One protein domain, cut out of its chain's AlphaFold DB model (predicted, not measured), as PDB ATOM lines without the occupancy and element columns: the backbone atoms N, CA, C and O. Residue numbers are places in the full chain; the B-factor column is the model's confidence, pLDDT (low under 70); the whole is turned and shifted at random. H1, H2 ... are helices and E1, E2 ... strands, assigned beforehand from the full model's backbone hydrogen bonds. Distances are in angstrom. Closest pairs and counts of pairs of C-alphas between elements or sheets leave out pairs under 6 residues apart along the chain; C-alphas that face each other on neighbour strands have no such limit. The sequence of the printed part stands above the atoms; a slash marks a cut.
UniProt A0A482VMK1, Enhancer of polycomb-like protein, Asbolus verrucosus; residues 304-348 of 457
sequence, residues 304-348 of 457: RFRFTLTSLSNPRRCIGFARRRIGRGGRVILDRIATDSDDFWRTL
ATOM      1  N   ARG A 304     180.691 138.540 126.245       68.69
ATOM      2  CA  ARG A 304     180.662 139.013 124.845       68.69
ATOM      3  C   ARG A 304     181.087 137.961 123.813       68.69
ATOM      4  O   ARG A 304     180.700 138.063 122.652       68.69
ATOM      5  N   PHE A 305     181.866 136.958 124.214       72.19
ATOM      6  CA  PHE A 305     182.361 135.881 123.352       72.19
ATOM      7  C   PHE A 305     181.613 134.553 123.526       72.19
ATOM      8  O   PHE A 305     181.837 133.645 122.723       72.19
ATOM      9  N   ARG A 306     180.724 134.440 124.525       79.88
ATOM     10  CA  ARG A 306     179.920 133.234 124.785       79.88
ATOM     11  C   ARG A 306     178.856 133.051 123.699       79.88
ATOM     12  O   ARG A 306     178.238 134.015 123.251       79.88
ATOM     13  N   PHE A 307     178.625 131.801 123.307       83.75
ATOM     14  CA  PHE A 307     177.445 131.416 122.538       83.75
ATOM     15  C   PHE A 307     176.318 131.089 123.517       83.75
ATOM     16  O   PHE A 307     176.522 130.340 124.471       83.75
ATOM     17  N   THR A 308     175.131 131.635 123.281       85.19
ATOM     18  CA  THR A 308     173.936 131.390 124.096       85.19
ATOM     19  C   THR A 308     172.802 130.886 123.218       85.19
ATOM     20  O   THR A 308     172.721 131.234 122.035       85.19
ATOM     21  N   LEU A 309     171.905 130.076 123.783       86.38
ATOM     22  CA  LEU A 309     170.694 129.655 123.083       86.38
ATOM     23  C   LEU A 309     169.887 130.906 122.703       86.38
ATOM     24  O   LEU A 309     169.556 131.716 123.566       86.38
ATOM     25  N   THR A 310     169.651 131.103 121.407       85.25
ATOM     26  CA  THR A 310     169.144 132.368 120.862       85.25
ATOM     27  C   THR A 310     167.872 132.133 120.056       85.25
ATOM     28  O   THR A 310     167.840 131.307 119.141       85.25
ATOM     29  N   SER A 311     166.825 132.897 120.365       85.38
ATOM     30  CA  SER A 311     165.587 132.969 119.592       85.38
ATOM     31  C   SER A 311     165.523 134.263 118.775       85.38
ATOM     32  O   SER A 311     166.007 135.315 119.191       85.38
ATOM     33  N   LEU A 312     164.936 134.180 117.582       83.19
ATOM     34  CA  LEU A 312     164.577 135.344 116.774       83.19
ATOM     35  C   LEU A 312     163.116 135.714 117.034       83.19
ATOM     36  O   LEU A 312     162.278 134.833 117.208       83.19
ATOM     37  N   SER A 313     162.807 137.011 117.015       81.56
ATOM     38  CA  SER A 313     161.436 137.525 117.132       81.56
ATOM     39  C   SER A 313     160.669 137.513 115.806       81.56
ATOM     40  O   SER A 313     159.441 137.449 115.819       81.56
ATOM     41  N   ASN A 314     161.367 137.562 114.665       76.56
ATOM     42  CA  ASN A 314     160.764 137.487 113.337       76.56
ATOM     43  C   ASN A 314     161.721 136.827 112.311       76.56
ATOM     44  O   ASN A 314     162.783 137.392 112.042       76.56
ATOM     45  N   PRO A 315     161.377 135.658 111.729       73.31
ATOM     46  CA  PRO A 315     160.298 134.767 112.166       73.31
ATOM     47  C   PRO A 315     160.557 134.264 113.597       73.31
ATOM     48  O   PRO A 315     161.714 134.059 113.972       73.31
ATOM     49  N   ARG A 316     159.494 134.052 114.388       76.94
ATOM     50  CA  ARG A 316     159.600 133.466 115.737       76.94
ATOM     51  C   ARG A 316     160.139 132.037 115.635       76.94
ATOM     52  O   ARG A 316     159.443 131.166 115.128       76.94
ATOM     53  N   ARG A 317     161.389 131.810 116.056       81.75
ATOM     54  CA  ARG A 317     162.019 130.474 116.141       81.75
ATOM     55  C   ARG A 317     163.288 130.490 116.984       81.75
ATOM     56  O   ARG A 317     163.986 131.508 117.022       81.75
ATOM     57  N   CYS A 318     163.665 129.348 117.561       84.38
ATOM     58  CA  CYS A 318     165.062 129.152 117.943       84.38
ATOM     59  C   CYS A 318     165.953 129.127 116.699       84.38
ATOM     60  O   CYS A 318     165.585 128.571 115.662       84.38
ATOM     61  N   ILE A 319     167.163 129.663 116.824       83.81
ATOM     62  CA  ILE A 319     168.248 129.392 115.877       83.81
ATOM     63  C   ILE A 319     169.338 128.503 116.482       83.81
ATOM     64  O   ILE A 319     170.336 128.265 115.808       83.81
ATOM     65  N   GLY A 320     169.152 127.970 117.691       87.62
ATOM     66  CA  GLY A 320     170.180 127.225 118.418       87.62
ATOM     67  C   GLY A 320     171.182 128.166 119.092       87.62
ATOM     68  O   GLY A 320     170.840 129.290 119.471       87.62
ATOM     69  N   PHE A 321     172.422 127.713 119.253       88.69
ATOM     70  CA  PHE A 321     173.473 128.507 119.883       88.69
ATOM     71  C   PHE A 321     174.012 129.588 118.936       88.69
ATOM     72  O   PHE A 321     174.522 129.309 117.847       88.69
ATOM     73  N   ALA A 322     173.929 130.844 119.370       88.69
ATOM     74  CA  ALA A 322     174.474 131.979 118.641       88.69
ATOM     75  C   ALA A 322     175.134 132.992 119.582       88.69
ATOM     76  O   ALA A 322     174.815 133.080 120.767       88.69
ATOM     77  N   ARG A 323     176.063 133.774 119.035       87.31
ATOM     78  CA  ARG A 323     176.705 134.912 119.693       87.31
ATOM     79  C   ARG A 323     176.326 136.193 118.962       87.31
ATOM     80  O   ARG A 323     176.527 136.310 117.754       87.31
ATOM     81  N   ARG A 324     175.829 137.184 119.702       85.50
ATOM     82  CA  ARG A 324     175.519 138.514 119.165       85.50
ATOM     83  C   ARG A 324     176.776 139.380 119.080       85.50
ATOM     84  O   ARG A 324     177.456 139.578 120.081       85.50
ATOM     85  N   ARG A 325     177.023 139.975 117.911       84.00
ATOM     86  CA  ARG A 325     178.033 141.022 117.688       84.00
ATOM     87  C   ARG A 325     177.423 142.209 116.935       84.00
ATOM     88  O   ARG A 325     176.385 142.074 116.291       84.00
ATOM     89  N   ILE A 326     178.068 143.368 117.004       82.19
ATOM     90  CA  ILE A 326     177.682 144.560 116.237       82.19
ATOM     91  C   ILE A 326     178.650 144.687 115.054       82.19
ATOM     92  O   ILE A 326     179.860 144.546 115.219       82.19
ATOM     93  N   GLY A 327     178.109 144.860 113.850       76.81
ATOM     94  CA  GLY A 327     178.838 145.131 112.612       76.81
ATOM     95  C   GLY A 327     178.662 146.578 112.143       76.81
ATOM     96  O   GLY A 327     177.983 147.374 112.788       76.81
ATOM     97  N   ARG A 328     179.266 146.912 110.995       71.06
ATOM     98  CA  ARG A 328     179.268 148.274 110.428       71.06
ATOM     99  C   ARG A 328     177.855 148.826 110.197       71.06
ATOM    100  O   ARG A 328     176.982 148.112 109.682       71.06
ATOM    101  N   GLY A 329     177.655 150.099 110.544       79.62
ATOM    102  CA  GLY A 329     176.358 150.783 110.494       79.62
ATOM    103  C   GLY A 329     175.340 150.225 111.496       79.62
ATOM    104  O   GLY A 329     174.205 149.948 111.120       79.62
ATOM    105  N   GLY A 330     175.766 149.923 112.731       79.56
ATOM    106  CA  GLY A 330     174.900 149.439 113.822       79.56
ATOM    107  C   GLY A 330     174.260 148.054 113.621       79.56
ATOM    108  O   GLY A 330     173.524 147.576 114.488       79.56
ATOM    109  N   ARG A 331     174.527 147.378 112.496       80.50
ATOM    110  CA  ARG A 331     173.885 146.109 112.126       80.50
ATOM    111  C   ARG A 331     174.234 144.999 113.111       80.50
ATOM    112  O   ARG A 331     175.399 144.649 113.283       80.50
ATOM    113  N   VAL A 332     173.219 144.392 113.716       83.38
ATOM    114  CA  VAL A 332     173.399 143.236 114.602       83.38
ATOM    115  C   VAL A 332     173.670 141.986 113.763       83.38
ATOM    116  O   VAL A 332     172.851 141.596 112.937       83.38
ATOM    117  N   ILE A 333     174.814 141.347 114.000       86.81
ATOM    118  CA  ILE A 333     175.212 140.079 113.382       86.81
ATOM    119  C   ILE A 333     175.129 138.986 114.452       86.81
ATOM    120  O   ILE A 333     175.510 139.202 115.605       86.81
ATOM    121  N   LEU A 334     174.636 137.807 114.073       87.25
ATOM    122  CA  LEU A 334     174.594 136.626 114.932       87.25
ATOM    123  C   LEU A 334     175.553 135.574 114.368       87.25
ATOM    124  O   LEU A 334     175.288 134.994 113.316       87.25
ATOM    125  N   ASP A 335     176.663 135.333 115.063       87.12
ATOM    126  CA  ASP A 335     177.549 134.209 114.760       87.12
ATOM    127  C   ASP A 335     176.863 132.938 115.267       87.12
ATOM    128  O   ASP A 335     176.674 132.782 116.472       87.12
ATOM    129  N   ARG A 336     176.460 132.042 114.368       86.19
ATOM    130  CA  ARG A 336     175.788 130.784 114.714       86.19
ATOM    131  C   ARG A 336     176.796 129.640 114.742       86.19
ATOM    132  O   ARG A 336     177.557 129.494 113.789       86.19
ATOM    133  N   ILE A 337     176.751 128.806 115.778       84.75
ATOM    134  CA  ILE A 337     177.403 127.490 115.771       84.75
ATOM    135  C   ILE A 337     176.338 126.423 115.499       84.75
ATOM    136  O   ILE A 337     175.205 126.550 115.964       84.75
ATOM    137  N   ALA A 338     176.669 125.423 114.686       82.19
ATOM    138  CA  ALA A 338     175.782 124.290 114.442       82.19
ATOM    139  C   ALA A 338     175.967 123.240 115.544       82.19
ATOM    140  O   ALA A 338     177.098 122.972 115.951       82.19
ATOM    141  N   THR A 339     174.867 122.659 116.010       81.25
ATOM    142  CA  THR A 339     174.853 121.553 116.976       81.25
ATOM    143  C   THR A 339     173.880 120.470 116.528       81.25
ATOM    144  O   THR A 339     172.897 120.771 115.856       81.25
ATOM    145  N   ASP A 340     174.099 119.220 116.934       83.81
ATOM    146  CA  ASP A 340     173.232 118.091 116.548       83.81
ATOM    147  C   ASP A 340     171.785 118.247 117.061       83.81
ATOM    148  O   ASP A 340     170.848 117.660 116.527       83.81
ATOM    149  N   SER A 341     171.578 119.093 118.075       79.62
ATOM    150  CA  SER A 341     170.261 119.464 118.604       79.62
ATOM    151  C   SER A 341     169.590 120.627 117.855       79.62
ATOM    152  O   SER A 341     168.516 121.066 118.260       79.62
ATOM    153  N   ASP A 342     170.187 121.163 116.786       80.69
ATOM    154  CA  ASP A 342     169.670 122.329 116.052       80.69
ATOM    155  C   ASP A 342     168.240 122.143 115.533       80.69
ATOM    156  O   ASP A 342     167.443 123.085 115.582       80.69
ATOM    157  N   ASP A 343     167.907 120.947 115.045       79.88
ATOM    158  CA  ASP A 343     166.565 120.636 114.549       79.88
ATOM    159  C   ASP A 343     165.557 120.507 115.696       79.88
ATOM    160  O   ASP A 343     164.454 121.044 115.594       79.88
ATOM    161  N   PHE A 344     165.959 119.931 116.835       81.38
ATOM    162  CA  PHE A 344     165.153 119.959 118.059       81.38
ATOM    163  C   PHE A 344     164.860 121.405 118.483       81.38
ATOM    164  O   PHE A 344     163.695 121.783 118.610       81.38
ATOM    165  N   TRP A 345     165.886 122.258 118.587       80.44
ATOM    166  CA  TRP A 345     165.709 123.670 118.935       80.44
ATOM    167  C   TRP A 345     164.766 124.403 117.972       80.44
ATOM    168  O   TRP A 345     163.953 125.212 118.413       80.44
ATOM    169  N   ARG A 346     164.823 124.111 116.667       74.81
ATOM    170  CA  ARG A 346     163.917 124.693 115.660       74.81
ATOM    171  C   ARG A 346     162.450 124.293 115.829       74.81
ATOM    172  O   ARG A 346     161.597 125.058 115.386       74.81
ATOM    173  N   THR A 347     162.160 123.137 116.430       75.19
ATOM    174  CA  THR A 347     160.779 122.673 116.673       75.19
ATOM    175  C   THR A 347     160.122 123.281 117.913       75.19
ATOM    176  O   THR A 347     158.905 123.183 118.050       75.19
ATOM    177  N   LEU A 348     160.880 123.935 118.803       71.94
ATOM    178  CA  LEU A 348     160.320 124.560 120.002       71.94
ATOM    179  C   LEU A 348     159.676 125.920 119.687       71.94
ATOM    180  O   LEU A 348     160.358 126.870 119.291       71.94
TER     181      LEU A 348
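What this domain is: This is residues 304 to 348 of the 457 residues of the protein "Enhancer of polycomb-like protein" of Asbolus verrucosus (UniProt A0A482VMK1). What is the shape? A three-strand meander, each strand the antiparallel neighbour of the one before, is folded at E2, which bends by 97 degrees at residue 321, with the short helix H1 packed beside E2. What makes it? The 45 printed residues include E1, E2, E3 and H1, in that order, of mixed class; the sheet runs E1 - E2 - E3. It is only just compact, close to loose (radius of gyration of the C-alphas 11.2 A), spanning 33 by 22 by 12 A.

How they stand to each other: How do strands pair? E2, residues 316 to 326, forms antiparallel hairpins with E1, residues 308 to 313, at 111 degrees, and E3, residues 332 to 336, at 114 degrees. N 310 and O 320, 2.9 A, and N 323 and O 335, 2.8 A, are within hydrogen-bond range. Where is H1? H1, residues 342 to 347, is on the sheet, over none of its strands; the closest C-alphas of E2 and H1, Cys 318 and Arg 346, are 5.1 A apart. In H1 every O i to N i+4 pair is within hydrogen-bond range.

Where its parts are: Where does E1 begin? C-alpha 308 is at (173.936, 131.390, 124.096). Which strand is longest? E2, 21.2 A.

The domain as a whole: How large? The farthest C-alphas, Gly 329 and Phe 344, are 33.7 A apart. Any cut? The printed part has no cut; residue 304 is under pLDDT 70.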